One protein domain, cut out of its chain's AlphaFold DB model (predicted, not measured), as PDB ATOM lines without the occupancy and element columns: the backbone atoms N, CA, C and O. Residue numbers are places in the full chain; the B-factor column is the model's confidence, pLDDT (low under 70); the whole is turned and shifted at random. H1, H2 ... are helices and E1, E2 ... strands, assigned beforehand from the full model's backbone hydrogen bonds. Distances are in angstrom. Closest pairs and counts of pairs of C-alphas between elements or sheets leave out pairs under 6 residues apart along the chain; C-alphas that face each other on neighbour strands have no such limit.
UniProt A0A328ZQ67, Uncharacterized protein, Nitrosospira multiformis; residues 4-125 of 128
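AT A GLANCE: This is residues 4 to 125 of the 128 residues of an uncharacterized protein of Nitrosospira multiformis (UniProt A0A328ZQ67). A sheet of three strands, E3, E4 and E5, sits at one end of the long helix H3, which packs over one face of it with residues 56 to 70 and then reaches away to a small second lobe at its other end. That lobe is made of the hairpin E1 and E2 with the short helices H1 and H2, while H4 only grazes the sheet at the opposite end of the domain, so the whole is like a loose dumbbell with H3 as its bar. The printed part has 122 residues, with four named helices and five named strands in the order H1, E1, E2, H2, H3, E3, E4, E5, H4, and its class is mixed, helices and strands. The larger sheet runs E3, E4, E5 and the smaller one E1, E2, both antiparallel. The domain is loose, with a radius of gyration of the C-alphas of 18.6 A, and elongated, spanning 58 by 33 by 21 A.

IN THESE COORDINATES: The larger sheet holds E3, residues 76 to 81, 16.5 A from first to last C-alpha; E4, residues 88 to 95, 21.7 A; and E5, residues 99 to 106, 22.6 A. H3, residues 44 to 70, is 38.5 A long, from C-alpha 44 at (-26.330, 15.520, -23.448) to C-alpha 70 at (-28.697, 53.854, -26.493). E1, residues 16 to 20, measures 12.4 A and E2, residues 23 to 27, 12.9 A. H1, residues 4 to 12, is 12.3 A long and begins at C-alpha 4, at (-33.599, 21.760, -16.921). H2, residues 34 to 42, is 12.4 A long. H4, residues 112 to 123, is 16.5 A long and ends at C-alpha 123, at (-44.134, 56.537, -27.194).

HOW THE PARTS SIT: E3, E4 and E5 form a meander, each strand the antiparallel neighbour of the one before, and the sheet is twisted, with C-alphas up to 4.1 A off its best plane. In the hairpin of E3 and E4, N 79 and O 92 are 2.9 A apart, within hydrogen-bond range. In the hairpin of E4 and E5, N 91 and O 103 are within range at 2.8 A. H3 is on one face of this sheet, making two layers, at a height over the sheet of 9.3 A. It lies over E3 and E4, only just not over E5, on which 2 of its C-alphas fall, and runs slantwise to the strands at 38 degrees to E3 on the local plane. The closest C-alphas of H3 and E3 are those of Ala 64 and His 79, 5.0 A apart. H4 only grazes the sheet, and its closest C-alpha to E3 is that of Gly 123, 7.8 A from that of Arg 76; H3 and H4 are apart. Toward the other end of H3, the closest C-alphas of E1 and H3 are those of Ala 19 and Leu 51, 5.6 A apart. E1 and E2 form a hairpin, with N 18 and O 25 within range at 2.9 A. H1 and H3 only just touch, with 3 pairs of C-alphas within 8 A, made by residues 47 to 50 of H3 alone; the closest are those of Pro 4 and Ala 50, 6.6 A apart. H2 and H3 are close but not clearly touching, with the C-alphas of Leu 40 and Ile 47 7.5 A apart, and about perpendicular at 82 degrees. H1 and H2 are near each other. In H1, H2, H3 and H4 every O i to N i+4 pair is within hydrogen-bond range.

THE WHOLE: The two C-alphas farthest apart are those of Ser 34 and Met 124, at 58.7 A. The printed part, residues 4 to 125, has no cut, and no link between named elements is long. The mean pLDDT of the printed part is 88.4, and residues 120 to 125 are under 70.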
ATOM      1  N   PRO A   4     -33.545  20.517 -17.699       86.31
ATOM      2  CA  PRO A   4     -33.599  21.760 -16.921       86.31
ATOM      3  C   PRO A   4     -33.335  21.548 -15.426       86.31
ATOM      4  O   PRO A   4     -32.623  22.335 -14.803       86.31
ATOM      5  N   ASP A   5     -33.858  20.456 -14.860       87.94
ATOM      6  CA  ASP A   5     -33.660  20.114 -13.448       87.94
ATOM      7  C   ASP A   5     -32.182  19.820 -13.163       87.94
ATOM      8  O   ASP A   5     -31.637  20.266 -12.155       87.94
ATOM      9  N   LEU A   6     -31.513  19.112 -14.082       88.62
ATOM     10  CA  LEU A   6     -30.089  18.788 -13.974       88.62
ATOM     11  C   LEU A   6     -29.215  20.051 -14.039       88.62
ATOM     12  O   LEU A   6     -28.291  20.212 -13.242       88.62
ATOM     13  N   ILE A   7     -29.523  20.965 -14.967       90.88
ATOM     14  CA  ILE A   7     -28.846  22.263 -15.084       90.88
ATOM     15  C   ILE A   7     -29.003  23.058 -13.782       90.88
ATOM     16  O   ILE A   7     -28.022  23.603 -13.268       90.88
ATOM     17  N   LEU A   8     -30.217  23.099 -13.223       90.25
ATOM     18  CA  LEU A   8     -30.493  23.792 -11.967       90.25
ATOM     19  C   LEU A   8     -29.737  23.165 -10.790       90.25
ATOM     20  O   LEU A   8     -29.120  23.893 -10.013       90.25
ATOM     21  N   GLN A   9     -29.737  21.837 -10.678       90.00
ATOM     22  CA  GLN A   9     -29.027  21.119  -9.622       90.00
ATOM     23  C   GLN A   9     -27.521  21.402  -9.661       90.00
ATOM     24  O   GLN A   9     -26.922  21.681  -8.623       90.00
ATOM     25  N   LEU A  10     -26.909  21.382 -10.850       90.25
ATOM     26  CA  LEU A  10     -25.488  21.702 -11.019       90.25
ATOM     27  C   LEU A  10     -25.180  23.131 -10.557       90.25
ATOM     28  O   LEU A  10     -24.236  23.341  -9.799       90.25
ATOM     29  N   ARG A  11     -26.024  24.099 -10.926       92.19
ATOM     30  CA  ARG A  11     -25.882  25.500 -10.492       92.19
ATOM     31  C   ARG A  11     -26.033  25.665  -8.981       92.19
ATOM     32  O   ARG A  11     -25.254  26.388  -8.368       92.19
ATOM     33  N   GLN A  12     -26.998  24.979  -8.373       91.50
ATOM     34  CA  GLN A  12     -27.204  24.986  -6.920       91.50
ATOM     35  C   GLN A  12     -26.040  24.344  -6.157       91.50
ATOM     36  O   GLN A  12     -25.722  24.774  -5.052       91.50
ATOM     37  N   ALA A  13     -25.381  23.354  -6.760       89.75
ATOM     38  CA  ALA A  13     -24.172  22.734  -6.228       89.75
ATOM     39  C   ALA A  13     -22.897  23.579  -6.443       89.75
ATOM     40  O   ALA A  13     -21.820  23.158  -6.033       89.75
ATOM     41  N   GLY A  14     -23.004  24.766  -7.054       90.44
ATOM     42  CA  GLY A  14     -21.888  25.695  -7.254       90.44
ATOM     43  C   GLY A  14     -21.154  25.542  -8.587       90.44
ATOM     44  O   GLY A  14     -20.172  26.246  -8.819       90.44
ATOM     45  N   TYR A  15     -21.632  24.677  -9.484       92.06
ATOM     46  CA  TYR A  15     -21.066  24.530 -10.821       92.06
ATOM     47  C   TYR A  15     -21.656  25.555 -11.783       92.06
ATOM     48  O   TYR A  15     -22.871  25.719 -11.912       92.06
ATOM     49  N   SER A  16     -20.790  26.211 -12.542       90.94
ATOM     50  CA  SER A  16     -21.202  26.891 -13.761       90.94
ATOM     51  C   SER A  16     -21.347  25.860 -14.878       90.94
ATOM     52  O   SER A  16     -20.476  25.017 -15.048       90.94
ATOM     53  N   ILE A  17     -22.458  25.912 -15.612       92.25
ATOM     54  CA  ILE A  17     -22.728  25.056 -16.770       92.25
ATOM     55  C   ILE A  17     -23.207  25.924 -17.932       92.25
ATOM     56  O   ILE A  17     -24.102  26.764 -17.759       92.25
ATOM     57  N   ARG A  18     -22.587  25.747 -19.100       91.44
ATOM     58  CA  ARG A  18     -22.862  26.497 -20.333       91.44
ATOM     59  C   ARG A  18     -22.743  25.588 -21.549       91.44
ATOM     60  O   ARG A  18     -22.139  24.522 -21.484       91.44
ATOM     61  N   ALA A  19     -23.327  26.015 -22.661       92.75
ATOM     62  CA  ALA A  19     -23.052  25.406 -23.953       92.75
ATOM     63  C   ALA A  19     -21.932  26.178 -24.660       92.75
ATOM     64  O   ALA A  19     -21.987  27.406 -24.753       92.75
ATOM     65  N   ASP A  20     -20.952  25.442 -25.175       89.25
ATOM     66  CA  ASP A  20     -19.926  25.928 -26.093       89.25
ATOM     67  C   ASP A  20     -20.009  25.114 -27.390       89.25
ATOM     68  O   ASP A  20     -19.585  23.956 -27.468       89.25
ATOM     69  N   GLY A  21     -20.683  25.676 -28.395       86.56
ATOM     70  CA  GLY A  21     -21.056  24.945 -29.605       86.56
ATOM     71  C   GLY A  21     -21.834  23.667 -29.268       86.56
ATOM     72  O   GLY A  21     -22.924  23.729 -28.705       86.56
ATOM     73  N   ASN A  22     -21.252  22.503 -29.584       88.38
ATOM     74  CA  ASN A  22     -21.826  21.172 -29.322       88.38
ATOM     75  C   ASN A  22     -21.272  20.497 -28.049       88.38
ATOM     76  O   ASN A  22     -21.407  19.277 -27.852       88.38
ATOM     77  N   TYR A  23     -20.610  21.268 -27.191       89.50
ATOM     78  CA  TYR A  23     -20.022  20.803 -25.944       89.50
ATOM     79  C   TYR A  23     -20.702  21.471 -24.754       89.50
ATOM     80  O   TYR A  23     -21.166  22.605 -24.826       89.50
ATOM     81  N   VAL A  24     -20.797  20.714 -23.662       90.38
ATOM     82  CA  VAL A  24     -21.241  21.238 -22.374       90.38
ATOM     83  C   VAL A  24     -19.975  21.611 -21.622       90.38
ATOM     84  O   VAL A  24     -19.153  20.737 -21.348       90.38
ATOM     85  N   ASP A  25     -19.823  22.897 -21.348       91.69
ATOM     86  CA  ASP A  25     -18.739  23.442 -20.544       91.69
ATOM     87  C   ASP A  25     -19.192  23.521 -19.085       91.69
ATOM     88  O   ASP A  25     -20.287  24.018 -18.798       91.69
ATOM     89  N   ILE A  26     -18.375  22.990 -18.172       90.94
ATOM     90  CA  ILE A  26     -18.664  22.964 -16.737       90.94
ATOM     91  C   ILE A  26     -17.428  23.402 -15.967       90.94
ATOM     92  O   ILE A  26     -16.338  22.878 -16.185       90.94
ATOM     93  N   SER A  27     -17.606  24.340 -15.040       90.56
ATOM     94  CA  SER A  27     -16.530  24.827 -14.176       90.56
ATOM     95  C   SER A  27     -17.011  25.037 -12.737       90.56
ATOM     96  O   SER A  27     -18.046  25.690 -12.560       90.56
ATOM     97  N   PRO A  28     -16.263  24.570 -11.716       89.00
ATOM     98  CA  PRO A  28     -15.046  23.750 -11.820       89.00
ATOM     99  C   PRO A  28     -15.351  22.307 -12.265       89.00
ATOM    100  O   PRO A  28     -16.427  21.790 -11.984       89.00
ATOM    101  N   ALA A  29     -14.416  21.655 -12.958       81.81
ATOM    102  CA  ALA A  29     -14.600  20.282 -13.451       81.81
ATOM    103  C   ALA A  29     -14.006  19.207 -12.521       81.81
ATOM    104  O   ALA A  29     -14.355  18.034 -12.650       81.81
ATOM    105  N   ASP A  30     -13.124  19.601 -11.597       81.38
ATOM    106  CA  ASP A  30     -12.272  18.678 -10.834       81.38
ATOM    107  C   ASP A  30     -13.047  17.821  -9.821       81.38
ATOM    108  O   ASP A  30     -12.698  16.664  -9.598       81.38
ATOM    109  N   ASP A  31     -14.144  18.353  -9.275       83.81
ATOM    110  CA  ASP A  31     -14.940  17.700  -8.229       83.81
ATOM    111  C   ASP A  31     -16.264  17.114  -8.748       83.81
ATOM    112  O   ASP A  31     -17.156  16.785  -7.959       83.81
ATOM    113  N   LEU A  32     -16.423  16.962 -10.073       83.81
ATOM    114  CA  LEU A  32     -17.676  16.461 -10.638       83.81
ATOM    115  C   LEU A  32     -17.901  14.977 -10.271       83.81
ATOM    116  O   LEU A  32     -17.130  14.113 -10.699       83.81
ATOM    117  N   PRO A  33     -18.988  14.631  -9.556       85.94
ATOM    118  CA  PRO A  33     -19.299  13.245  -9.218       85.94
ATOM    119  C   PRO A  33     -19.486  12.379 -10.468       85.94
ATOM    120  O   PRO A  33     -20.139  12.790 -11.432       85.94
ATOM    121  N   SER A  34     -18.992  11.139 -10.434       85.25
ATOM    122  CA  SER A  34     -19.098  10.187 -11.552       85.25
ATOM    123  C   SER A  34     -20.537   9.951 -12.012       85.25
ATOM    124  O   SER A  34     -20.793   9.820 -13.210       85.25
ATOM    125  N   ASP A  35     -21.481   9.950 -11.072       86.06
ATOM    126  CA  ASP A  35     -22.902   9.749 -11.357       86.06
ATOM    127  C   ASP A  35     -23.483  10.929 -12.152       86.06
ATOM    128  O   ASP A  35     -24.217  10.723 -13.121       86.06
ATOM    129  N   LEU A  36     -23.078  12.163 -11.821       83.81
ATOM    130  CA  LEU A  36     -23.459  13.365 -12.569       83.81
ATOM    131  C   LEU A  36     -22.842  13.366 -13.970       83.81
ATOM    132  O   LEU A  36     -23.528  13.692 -14.936       83.81
ATOM    133  N   ILE A  37     -21.587  12.930 -14.115       86.81
ATOM    134  CA  ILE A  37     -20.953  12.762 -15.433       86.81
ATOM    135  C   ILE A  37     -21.751  11.772 -16.292       86.81
ATOM    136  O   ILE A  37     -21.957  12.008 -17.486       86.81
ATOM    137  N   HIS A  38     -22.209  10.666 -15.705       87.81
ATOM    138  CA  HIS A  38     -23.007   9.680 -16.425       87.81
ATOM    139  C   HIS A  38     -24.357  10.262 -16.870       87.81
ATOM    140  O   HIS A  38     -24.731  10.126 -18.036       87.81
ATOM    141  N   GLN A  39     -25.045  10.988 -15.985       86.38
ATOM    142  CA  GLN A  39     -26.311  11.658 -16.299       86.38
ATOM    143  C   GLN A  39     -26.160  12.741 -17.376       86.38
ATOM    144  O   GLN A  39     -26.985  12.813 -18.291       86.38
ATOM    145  N   LEU A  40     -25.091  13.539 -17.313       86.81
ATOM    146  CA  LEU A  40     -24.745  14.542 -18.324       86.81
ATOM    147  C   LEU A  40     -24.528  13.902 -19.698       86.81
ATOM    148  O   LEU A  40     -24.994  14.425 -20.705       86.81
ATOM    149  N   LYS A  41     -23.839  12.755 -19.752       87.38
ATOM    150  CA  LYS A  41     -23.611  12.022 -21.005       87.38
ATOM    151  C   LYS A  41     -24.897  11.421 -21.565       87.38
ATOM    152  O   LYS A  41     -25.110  11.499 -22.770       87.38
ATOM    153  N   GLN A  42     -25.746  10.855 -20.707       90.31
ATOM    154  CA  GLN A  42     -27.021  10.259 -21.116       90.31
ATOM    155  C   GLN A  42     -28.003  11.295 -21.672       90.31
ATOM    156  O   GLN A  42     -28.670  11.020 -22.663       90.31
ATOM    157  N   ASN A  43     -28.053  12.491 -21.079       89.38
ATOM    158  CA  ASN A  43     -29.001  13.548 -21.455       89.38
ATOM    159  C   ASN A  43     -28.346  14.688 -22.252       89.38
ATOM    160  O   ASN A  43     -28.935  15.756 -22.408       89.38
ATOM    161  N   LYS A  44     -27.123  14.485 -22.768       89.69
ATOM    162  CA  LYS A  44     -26.330  15.520 -23.448       89.69
ATOM    163  C   LYS A  44     -27.113  16.337 -24.492       89.69
ATOM    164  O   LYS A  44     -26.996  17.561 -24.442       89.69
ATOM    165  N   PRO A  45     -27.876  15.739 -25.433       91.00
ATOM    166  CA  PRO A  45     -28.574  16.527 -26.450       91.00
ATOM    167  C   PRO A  45     -29.659  17.429 -25.852       91.00
ATOM    168  O   PRO A  45     -29.792  18.575 -26.270       91.00
ATOM    169  N   GLU A  46     -30.388  16.951 -24.846       91.44
ATOM    170  CA  GLU A  46     -31.429  17.734 -24.173       91.44
ATOM    171  C   GLU A  46     -30.829  18.868 -23.335       91.44
ATOM    172  O   GLU A  46     -31.345  19.983 -23.342       91.44
ATOM    173  N   ILE A  47     -29.705  18.609 -22.659       91.69
ATOM    174  CA  ILE A  47     -28.958  19.626 -21.905       91.69
ATOM    175  C   ILE A  47     -28.449  20.713 -22.845       91.69
ATOM    176  O   ILE A  47     -28.621  21.891 -22.556       91.69
ATOM    177  N   LEU A  48     -27.855  20.335 -23.980       93.56
ATOM    178  CA  LEU A  48     -27.396  21.302 -24.974       93.56
ATOM    179  C   LEU A  48     -28.551  22.143 -25.513       93.56
ATOM    180  O   LEU A  48     -28.431  23.362 -25.537       93.56
ATOM    181  N   ALA A  49     -29.673  21.518 -25.873       91.56
ATOM    182  CA  ALA A  49     -30.851  22.238 -26.347       91.56
ATOM    183  C   ALA A  49     -31.370  23.241 -25.302       91.56
ATOM    184  O   ALA A  49     -31.653  24.391 -25.638       91.56
ATOM    185  N   ALA A  50     -31.438  22.840 -24.029       92.12
ATOM    186  CA  ALA A  50     -31.848  23.722 -22.940       92.12
ATOM    187  C   ALA A  50     -30.856  24.880 -22.718       92.12
ATOM    188  O   ALA A  50     -31.271  26.028 -22.585       92.12
ATOM    189  N   LEU A  51     -29.549  24.605 -22.736       93.81
ATOM    190  CA  LEU A  51     -28.509  25.627 -22.570       93.81
ATOM    191  C   LEU A  51     -28.453  26.603 -23.753       93.81
ATOM    192  O   LEU A  51     -28.250  27.799 -23.548       93.81
ATOM    193  N   HIS A  52     -28.646  26.126 -24.987       92.62
ATOM    194  CA  HIS A  52     -28.758  26.986 -26.168       92.62
ATOM    195  C   HIS A  52     -29.996  27.872 -26.092       92.62
ATOM    196  O   HIS A  52     -29.902  29.065 -26.375       92.62
ATOM    197  N   LEU A  53     -31.132  27.325 -25.654       90.44
ATOM    198  CA  LEU A  53     -32.353  28.101 -25.458       90.44
ATOM    199  C   LEU A  53     -32.152  29.214 -24.418       90.44
ATOM    200  O   LEU A  53     -32.494  30.365 -24.688       90.44
ATOM    201  N   GLU A  54     -31.552  28.902 -23.264       91.31
ATOM    202  CA  GLU A  54     -31.203  29.905 -22.245       91.31
ATOM    203  C   GLU A  54     -30.250  30.974 -22.804       91.31
ATOM    204  O   GLU A  54     -30.433  32.168 -22.563       91.31
ATOM    205  N   GLN A  55     -29.245  30.575 -23.592       91.81
ATOM    206  CA  GLN A  55     -28.310  31.513 -24.215       91.81
ATOM    207  C   GLN A  55     -29.016  32.451 -25.201       91.81
ATOM    208  O   GLN A  55     -28.750  33.653 -25.194       91.81
ATOM    209  N   GLN A  56     -29.931  31.934 -26.024       92.62
ATOM    210  CA  GLN A  56     -30.726  32.747 -26.944       92.62
ATOM    211  C   GLN A  56     -31.631  33.737 -26.201       92.62
ATOM    212  O   GLN A  56     -31.688  34.906 -26.582       92.62
ATOM    213  N   GLN A  57     -32.283  33.306 -25.117       92.44
ATOM    214  CA  GLN A  57     -33.083  34.192 -24.263       92.44
ATOM    215  C   GLN A  57     -32.231  35.333 -23.688       92.44
ATOM    216  O   GLN A  57     -32.586  36.509 -23.784       92.44
ATOM    217  N   GLU A  58     -31.051  35.013 -23.155       93.44
ATOM    218  CA  GLU A  58     -30.125  36.017 -22.628       93.44
ATOM    219  C   GLU A  58     -29.619  36.982 -23.711       93.44
ATOM    220  O   GLU A  58     -29.473  38.180 -23.453       93.44
ATOM    221  N   LEU A  59     -29.374  36.501 -24.934       93.88
ATOM    222  CA  LEU A  59     -29.001  37.354 -26.065       93.88
ATOM    223  C   LEU A  59     -30.121  38.332 -26.420       93.88
ATOM    224  O   LEU A  59     -29.865  39.533 -26.513       93.88
ATOM    225  N   ARG A  60     -31.363  37.858 -26.550       95.12
ATOM    226  CA  ARG A  60     -32.521  38.722 -26.832       95.12
ATOM    227  C   ARG A  60     -32.734  39.763 -25.738       95.12
ATOM    228  O   ARG A  60     -32.919  40.947 -26.033       95.12
ATOM    229  N   ARG A  61     -32.627  39.345 -24.474       94.25
ATOM    230  CA  ARG A  61     -32.697  40.229 -23.305       94.25
ATOM    231  C   ARG A  61     -31.637  41.330 -23.372       94.25
ATOM    232  O   ARG A  61     -31.955  42.508 -23.202       94.25
ATOM    233  N   LYS A  62     -30.380  40.963 -23.637       95.38
ATOM    234  CA  LYS A  62     -29.266  41.917 -23.768       95.38
ATOM    235  C   LYS A  62     -29.469  42.873 -24.934       95.38
ATOM    236  O   LYS A  62     -29.225  44.062 -24.760       95.38
ATOM    237  N   SER A  63     -29.963  42.391 -26.073       94.75
ATOM    238  CA  SER A  63     -30.293  43.234 -27.224       94.75
ATOM    239  C   SER A  63     -31.342  44.286 -26.865       94.75
ATOM    240  O   SER A  63     -31.110  45.470 -27.090       94.75
ATOM    241  N   ALA A  64     -32.452  43.896 -26.227       93.06
ATOM    242  CA  ALA A  64     -33.485  44.843 -25.801       93.06
ATOM    243  C   ALA A  64     -32.948  45.890 -24.804       93.06
ATOM    244  O   ALA A  64     -33.240  47.079 -24.933       93.06
ATOM    245  N   LEU A  65     -32.116  45.477 -23.842       93.69
ATOM    246  CA  LEU A  65     -31.476  46.400 -22.894       93.69
ATOM    247  C   LEU A  65     -30.474  47.339 -23.571       93.69
ATOM    248  O   LEU A  65     -30.418  48.513 -23.218       93.69
ATOM    249  N   ALA A  66     -29.700  46.847 -24.538       94.19
ATOM    250  CA  ALA A  66     -28.756  47.660 -25.295       94.19
ATOM    251  C   ALA A  66     -29.484  48.714 -26.142       94.19
ATOM    252  O   ALA A  66     -29.066  49.871 -26.150       94.19
ATOM    253  N   LEU A  67     -30.602  48.341 -26.783       90.81
ATOM    254  CA  LEU A  67     -31.478  49.298 -27.465       90.81
ATOM    255  C   LEU A  67     -32.009  50.347 -26.485       90.81
ATOM    256  O   LEU A  67     -31.941  51.532 -26.770       90.81
ATOM    257  N   GLN A  68     -32.491  49.943 -25.311       90.12
ATOM    258  CA  GLN A  68     -32.969  50.907 -24.320       90.12
ATOM    259  C   GLN A  68     -31.850  51.827 -23.814       90.12
ATOM    260  O   GLN A  68     -32.086  53.000 -23.546       90.12
ATOM    261  N   ALA A  69     -30.632  51.314 -23.653       90.25
ATOM    262  CA  ALA A  69     -29.503  52.086 -23.149       90.25
ATOM    263  C   ALA A  69     -28.983  53.130 -24.152       90.25
ATOM    264  O   ALA A  69     -28.394  54.118 -23.717       90.25
ATOM    265  N   SER A  70     -29.194  52.936 -25.459       91.81
ATOM    266  CA  SER A  70     -28.697  53.854 -26.493       91.81
ATOM    267  C   SER A  70     -29.446  55.190 -26.546       91.81
ATOM    268  O   SER A  70     -28.877  56.176 -27.009       91.81
ATOM    269  N   ASP A  71     -30.672  55.249 -26.018       87.56
ATOM    270  CA  ASP A  71     -31.437  56.484 -25.848       87.56
ATOM    271  C   ASP A  71     -32.004  56.580 -24.414       87.56
ATOM    272  O   ASP A  71     -32.923  55.839 -24.040       87.56
ATOM    273  N   PRO A  72     -31.489  57.513 -23.588       84.88
ATOM    274  CA  PRO A  72     -31.980  57.756 -22.233       84.88
ATOM    275  C   PRO A  72     -33.481  58.062 -22.142       84.88
ATOM    276  O   PRO A  72     -34.092  57.747 -21.120       84.88
ATOM    277  N   ASN A  73     -34.083  58.627 -23.195       85.81
ATOM    278  CA  ASN A  73     -35.506  58.977 -23.237       85.81
ATOM    279  C   ASN A  73     -36.391  57.811 -23.698       85.81
ATOM    280  O   ASN A  73     -37.616  57.865 -23.562       85.81
ATOM    281  N   MET A  74     -35.794  56.724 -24.192       85.44
ATOM    282  CA  MET A  74     -36.531  55.547 -24.623       85.44
ATOM    283  C   MET A  74     -37.158  54.843 -23.414       85.44
ATOM    284  O   MET A  74     -36.483  54.165 -22.628       85.44
ATOM    285  N   LYS A  75     -38.478  55.005 -23.256       86.50
ATOM    286  CA  LYS A  75     -39.268  54.351 -22.197       86.50
ATOM    287  C   LYS A  75     -39.362  52.835 -22.415       86.50
ATOM    288  O   LYS A  75     -39.385  52.075 -21.446       86.50
ATOM    289  N   ARG A  76     -39.410  52.383 -23.673       87.25
ATOM    290  CA  ARG A  76     -39.588  50.974 -24.059       87.25
ATOM    291  C   ARG A  76     -38.683  50.621 -25.233       87.25
ATOM    292  O   ARG A  76     -38.696  51.335 -26.225       87.25
ATOM    293  N   ALA A  77     -37.956  49.517 -25.129       90.81
ATOM    294  CA  ALA A  77     -37.192  48.943 -26.232       90.81
ATOM    295  C   ALA A  77     -37.718  47.548 -26.550       90.81
ATOM    296  O   ALA A  77     -38.031  46.778 -25.640       90.81
ATOM    297  N   ILE A  78     -37.809  47.230 -27.838       91.88
ATOM    298  CA  ILE A  78     -38.303  45.942 -28.317       91.88
ATOM    299  C   ILE A  78     -37.264  45.362 -29.267       91.88
ATOM    300  O   ILE A  78     -36.901  45.988 -30.260       91.88
ATOM    301  N   HIS A  79     -36.793  44.163 -28.955       93.19
ATOM    302  CA  HIS A  79     -36.026  43.337 -29.872       93.19
ATOM    303  C   HIS A  79     -36.942  42.255 -30.447       93.19
ATOM    304  O   HIS A  79     -37.671  41.598 -29.702       93.19
ATOM    305  N   VAL A  80     -36.913  42.095 -31.767       94.00
ATOM    306  CA  VAL A  80     -37.740  41.142 -32.513       94.00
ATOM    307  C   VAL A  80     -36.838  40.036 -33.046       94.00
ATOM    308  O   VAL A  80     -35.909  40.320 -33.796       94.00
ATOM    309  N   ASP A  81     -37.125  38.794 -32.670       93.75
ATOM    310  CA  ASP A  81     -36.444  37.593 -33.151       93.75
ATOM    311  C   ASP A  81     -37.440  36.727 -33.933       93.75
ATOM    312  O   ASP A  81     -38.423  36.220 -33.387       93.75
ATOM    313  N   THR A  82     -37.200  36.594 -35.236       93.19
ATOM    314  CA  THR A  82     -38.019  35.802 -36.162       93.19
ATOM    315  C   THR A  82     -37.410  34.446 -36.499       93.19
ATOM    316  O   THR A  82     -38.051  33.654 -37.196       93.19
ATOM    317  N   ASP A  83     -36.190  34.182 -36.035       90.75
ATOM    318  CA  ASP A  83     -35.330  33.135 -36.583       90.75
ATOM    319  C   ASP A  83     -35.186  31.962 -35.612       90.75
ATOM    320  O   ASP A  83     -35.103  30.813 -36.045       90.75
ATOM    321  N   SER A  84     -35.214  32.228 -34.302       87.81
ATOM    322  CA  SER A  84     -35.028  31.192 -33.278       87.81
ATOM    323  C   SER A  84     -36.190  30.201 -33.172       87.81
ATOM    324  O   SER A  84     -35.976  29.062 -32.760       87.81
ATOM    325  N   ASP A  85     -37.413  30.604 -33.535       88.94
ATOM    326  CA  ASP A  85     -38.602  29.747 -33.504       88.94
ATOM    327  C   ASP A  85     -39.286  29.722 -34.889       88.94
ATOM    328  O   ASP A  85     -39.632  30.769 -35.453       88.94
ATOM    329  N   PRO A  86     -39.499  28.538 -35.492       90.50
ATOM    330  CA  PRO A  86     -40.138  28.444 -36.800       90.50
ATOM    331  C   PRO A  86     -41.624  28.838 -36.782       90.50
ATOM    332  O   PRO A  86     -42.115  29.316 -37.802       90.50
ATOM    333  N   GLY A  87     -42.331  28.667 -35.662       93.62
ATOM    334  CA  GLY A  87     -43.760  28.950 -35.512       93.62
ATOM    335  C   GLY A  87     -44.077  30.308 -34.883       93.62
ATOM    336  O   GLY A  87     -45.156  30.852 -35.132       93.62
ATOM    337  N   ASN A  88     -43.147  30.882 -34.117       95.56
ATOM    338  CA  ASN A  88     -43.363  32.124 -33.374       95.56
ATOM    339  C   ASN A  88     -42.352  33.219 -33.722       95.56
ATOM    340  O   ASN A  88     -41.212  32.961 -34.088       95.56
ATOM    341  N   VAL A  89     -42.785  34.465 -33.565       94.94
ATOM    342  CA  VAL A  89     -41.909  35.622 -33.393       94.94
ATOM    343  C   VAL A  89     -41.744  35.854 -31.900       94.94
ATOM    344  O   VAL A  89     -42.734  35.910 -31.165       94.94
ATOM    345  N   ILE A  90     -40.503  35.986 -31.447       95.62
ATOM    346  CA  ILE A  90     -40.183  36.248 -30.047       95.62
ATOM    347  C   ILE A  90     -39.863  37.731 -29.900       95.62
ATOM    348  O   ILE A  90     -38.958  38.263 -30.539       95.62
ATOM    349  N   LEU A  91     -40.619  38.407 -29.044       94.50
ATOM    350  CA  LEU A  91     -40.434  39.813 -28.714       94.50
ATOM    351  C   LEU A  91     -39.800  39.915 -27.331       94.50
ATOM    352  O   LEU A  91     -40.447  39.583 -26.342       94.50
ATOM    353  N   ALA A  92     -38.561  40.395 -27.247       95.50
ATOM    354  CA  ALA A  92     -37.948  40.769 -25.977       95.50
ATOM    355  C   ALA A  92     -38.190  42.256 -25.715       95.50
ATOM    356  O   ALA A  92     -37.755  43.115 -26.484       95.50
ATOM    357  N   ILE A  93     -38.905  42.555 -24.635       93.50
ATOM    358  CA  ILE A  93     -39.399  43.894 -24.316       93.50
ATOM    359  C   ILE A  93     -38.738  44.362 -23.026       93.50
ATOM    360  O   ILE A  93     -38.903  43.740 -21.978       93.50
ATOM    361  N   ALA A  94     -38.022  45.482 -23.092       93.19
ATOM    362  CA  ALA A  94     -37.469  46.177 -21.938       93.19
ATOM    363  C   ALA A  94     -38.268  47.460 -21.678       93.19
ATOM    364  O   ALA A  94     -38.386  48.313 -22.556       93.19
ATOM    365  N   ILE A  95     -38.788  47.629 -20.463       91.12
ATOM    366  CA  ILE A  95     -39.498  48.830 -20.010       91.12
ATOM    367  C   ILE A  95     -38.676  49.480 -18.904       91.12
ATOM    368  O   ILE A  95     -38.389  48.864 -17.874       91.12
ATOM    369  N   ARG A  96     -38.288  50.735 -19.130       88.50
ATOM    370  CA  ARG A  96     -37.340  51.455 -18.285       88.50
ATOM    371  C   ARG A  96     -37.875  51.544 -16.854       88.50
ATOM    372  O   ARG A  96     -39.016  51.939 -16.642       88.50
ATOM    373  N   HIS A  97     -37.037  51.159 -15.890       89.25
ATOM    374  CA  HIS A  97     -37.348  51.117 -14.452       89.25
ATOM    375  C   HIS A  97     -38.539  50.232 -14.042       89.25
ATOM    376  O   HIS A  97     -38.973  50.321 -12.897       89.25
ATOM    377  N   LEU A  98     -39.048  49.372 -14.932       91.69
ATOM    378  CA  LEU A  98     -40.222  48.550 -14.640       91.69
ATOM    379  C   LEU A  98     -39.944  47.054 -14.792       91.69
ATOM    380  O   LEU A  98     -40.017  46.321 -13.810       91.69
ATOM    381  N   ALA A  99     -39.657  46.584 -16.006       92.12
ATOM    382  CA  ALA A  99     -39.584  45.151 -16.276       92.12
ATOM    383  C   ALA A  99     -38.823  44.833 -17.561       92.12
ATOM    384  O   ALA A  99     -38.682  45.669 -18.453       92.12
ATOM    385  N   ILE A 100     -38.402  43.575 -17.669       94.00
ATOM    386  CA  ILE A 100     -37.964  42.963 -18.918       94.00
ATOM    387  C   ILE A 100     -38.571  41.573 -19.036       94.00
ATOM    388  O   ILE A 100     -38.557  40.811 -18.069       94.00
ATOM    389  N   PHE A 101     -39.137  41.265 -20.196       93.81
ATOM    390  CA  PHE A 101     -39.823  40.000 -20.435       93.81
ATOM    391  C   PHE A 101     -39.817  39.631 -21.921       93.81
ATOM    392  O   PHE A 101     -39.563  40.477 -22.780       93.81
ATOM    393  N   GLU A 102     -40.106  38.363 -22.209       94.38
ATOM    394  CA  GLU A 102     -40.314  37.865 -23.567       94.38
ATOM    395  C   GLU A 102     -41.797  37.572 -23.808       94.38
ATOM    396  O   GLU A 102     -42.509  37.110 -22.915       94.38
ATOM    397  N   MET A 103     -42.259  37.828 -25.029       93.06
ATOM    398  CA  MET A 103     -43.591  37.473 -25.502       93.06
ATOM    399  C   MET A 103     -43.471  36.705 -26.815       93.06
ATOM    400  O   MET A 103     -42.804  37.158 -27.743       93.06
ATOM    401  N   GLN A 104     -44.132  35.552 -26.900       94.31
ATOM    402  CA  GLN A 104     -44.219  34.765 -28.127       94.31
ATOM    403  C   GLN A 104     -45.505  35.116 -28.868       94.31
ATOM    404  O   GLN A 104     -46.593  35.089 -28.291       94.31
ATOM    405  N   VAL A 105     -45.374  35.438 -30.151       93.50
ATOM    406  CA  VAL A 105     -46.499  35.729 -31.038       93.50
ATOM    407  C   VAL A 105     -46.469  34.719 -32.180       93.50
ATOM    408  O   VAL A 105     -45.470  34.673 -32.897       93.50
ATOM    409  N   PRO A 106     -47.532  33.927 -32.402       95.56
ATOM    410  CA  PRO A 106     -47.600  33.052 -33.566       95.56
ATOM    411  C   PRO A 106     -47.357  33.852 -34.847       95.56
ATOM    412  O   PRO A 106     -47.988  34.892 -35.044       95.56
ATOM    413  N   LYS A 107     -46.483  33.372 -35.740       93.88
ATOM    414  CA  LYS A 107     -46.119  34.099 -36.973       93.88
ATOM    415  C   LYS A 107     -47.328  34.461 -37.833       93.88
ATOM    416  O   LYS A 107     -47.359  35.538 -38.414       93.88
ATOM    417  N   ALA A 108     -48.346  33.601 -37.854       93.94
ATOM    418  CA  ALA A 108     -49.602  33.850 -38.564       93.94
ATOM    419  C   ALA A 108     -50.352  35.108 -38.079       93.94
ATOM    420  O   ALA A 108     -51.139  35.673 -38.831       93.94
ATOM    421  N   ASN A 109     -50.095  35.544 -36.844       92.00
ATOM    422  CA  ASN A 109     -50.730  36.697 -36.210       92.00
ATOM    423  C   ASN A 109     -49.770  37.892 -36.070       92.00
ATOM    424  O   ASN A 109     -50.150  38.908 -35.489       92.00
ATOM    425  N   PHE A 110     -48.523  37.769 -36.532       91.88
ATOM    426  CA  PHE A 110     -47.522  38.817 -36.383       91.88
ATOM    427  C   PHE A 110     -47.552  39.778 -37.576       91.88
ATOM    428  O   PHE A 110     -47.280  39.385 -38.708       91.88
ATOM    429  N   ASP A 111     -47.829  41.053 -37.300       89.69
ATOM    430  CA  ASP A 111     -47.766  42.144 -38.273       89.69
ATOM    431  C   ASP A 111     -46.721  43.186 -37.817       89.69
ATOM    432  O   ASP A 111     -46.949  43.896 -36.825       89.69
ATOM    433  N   PRO A 112     -45.576  43.305 -38.521       85.31
ATOM    434  CA  PRO A 112     -44.529  44.269 -38.187       85.31
ATOM    435  C   PRO A 112     -45.018  45.724 -38.165       85.31
ATOM    436  O   PRO A 112     -44.555  46.517 -37.346       85.31
ATOM    437  N   TRP A 113     -45.964  46.090 -39.034       86.69
ATOM    438  CA  TRP A 113     -46.468  47.462 -39.126       86.69
ATOM    439  C   TRP A 113     -47.384  47.801 -37.958       86.69
ATOM    440  O   TRP A 113     -47.313  48.903 -37.413       86.69
ATOM    441  N   GLN A 114     -48.204  46.842 -37.522       84.62
ATOM    442  CA  GLN A 114     -48.999  47.015 -36.308       84.62
ATOM    443  C   GLN A 114     -48.104  47.178 -35.082       84.62
ATOM    444  O   GLN A 114     -48.366  48.067 -34.271       84.62
ATOM    445  N   LEU A 115     -47.019  46.403 -34.978       83.50
ATOM    446  CA  LEU A 115     -46.044  46.563 -33.900       83.50
ATOM    447  C   LEU A 115     -45.443  47.977 -33.889       83.50
ATOM    448  O   LEU A 115     -45.457  48.623 -32.843       83.50
ATOM    449  N   LEU A 116     -44.982  48.483 -35.037       79.25
ATOM    450  CA  LEU A 116     -44.466  49.854 -35.146       79.25
ATOM    451  C   LEU A 116     -45.518  50.886 -34.726       79.25
ATOM    452  O   LEU A 116     -45.238  51.756 -33.907       79.25
ATOM    453  N   SER A 117     -46.761  50.723 -35.183       79.81
ATOM    454  CA  SER A 117     -47.851  51.632 -34.823       79.81
ATOM    455  C   SER A 117     -48.174  51.633 -33.320       79.81
ATOM    456  O   SER A 117     -48.601  52.654 -32.784       79.81
ATOM    457  N   LEU A 118     -47.965  50.511 -32.619       76.31
ATOM    458  CA  LEU A 118     -48.126  50.413 -31.164       76.31
ATOM    459  C   LEU A 118     -46.964  51.077 -30.421       76.31
ATOM    460  O   LEU A 118     -47.189  51.727 -29.396       76.31
ATOM    461  N   ILE A 119     -45.739  50.933 -30.929       74.19
ATOM    462  CA  ILE A 119     -44.560  51.617 -30.386       74.19
ATOM    463  C   ILE A 119     -44.747  53.133 -30.517       74.19
ATOM    464  O   ILE A 119     -44.611  53.834 -29.518       74.19
ATOM    465  N   ASP A 120     -45.158  53.620 -31.689       69.19
ATOM    466  CA  ASP A 120     -45.366  55.051 -31.939       69.19
ATOM    467  C   ASP A 120     -46.479  55.633 -31.058       69.19
ATOM    468  O   ASP A 120     -46.286  56.649 -30.391       69.19
ATOM    469  N   LYS A 121     -47.633  54.954 -30.975       63.72
ATOM    470  CA  LYS A 121     -48.764  55.407 -30.145       63.72
ATOM    471  C   LYS A 121     -48.425  55.452 -28.659       63.72
ATOM    472  O   LYS A 121     -48.858  56.363 -27.971       63.72
ATOM    473  N   THR A 122     -47.648  54.488 -28.165       57.66
ATOM    474  CA  THR A 122     -47.302  54.410 -26.735       57.66
ATOM    475  C   THR A 122     -46.006  55.134 -26.367       57.66
ATOM    476  O   THR A 122     -45.719  55.308 -25.182       57.66
ATOM    477  N   GLY A 123     -45.233  55.586 -27.359       53.78
ATOM    478  CA  GLY A 123     -44.134  56.537 -27.194       53.78
ATOM    479  C   GLY A 123     -44.602  57.991 -27.052       53.78
ATOM    480  O   GLY A 123     -43.838  58.814 -26.552       53.78
ATOM    481  N   MET A 124     -45.849  58.297 -27.439       44.72
ATOM    482  CA  MET A 124     -46.442  59.645 -27.408       44.72
ATOM    483  C   MET A 124     -47.280  59.961 -26.157       44.72
ATOM    484  O   MET A 124     -47.757  61.088 -26.036       44.72
ATOM    485  N   ASP A 125     -47.428  59.038 -25.199       44.09
ATOM    486  CA  ASP A 125     -48.117  59.337 -23.935       44.09
ATOM    487  C   ASP A 125     -47.182  60.082 -22.963       44.09
ATOM    488  O   ASP A 125     -46.575  59.521 -22.042       44.09
TER     489      ASP A 125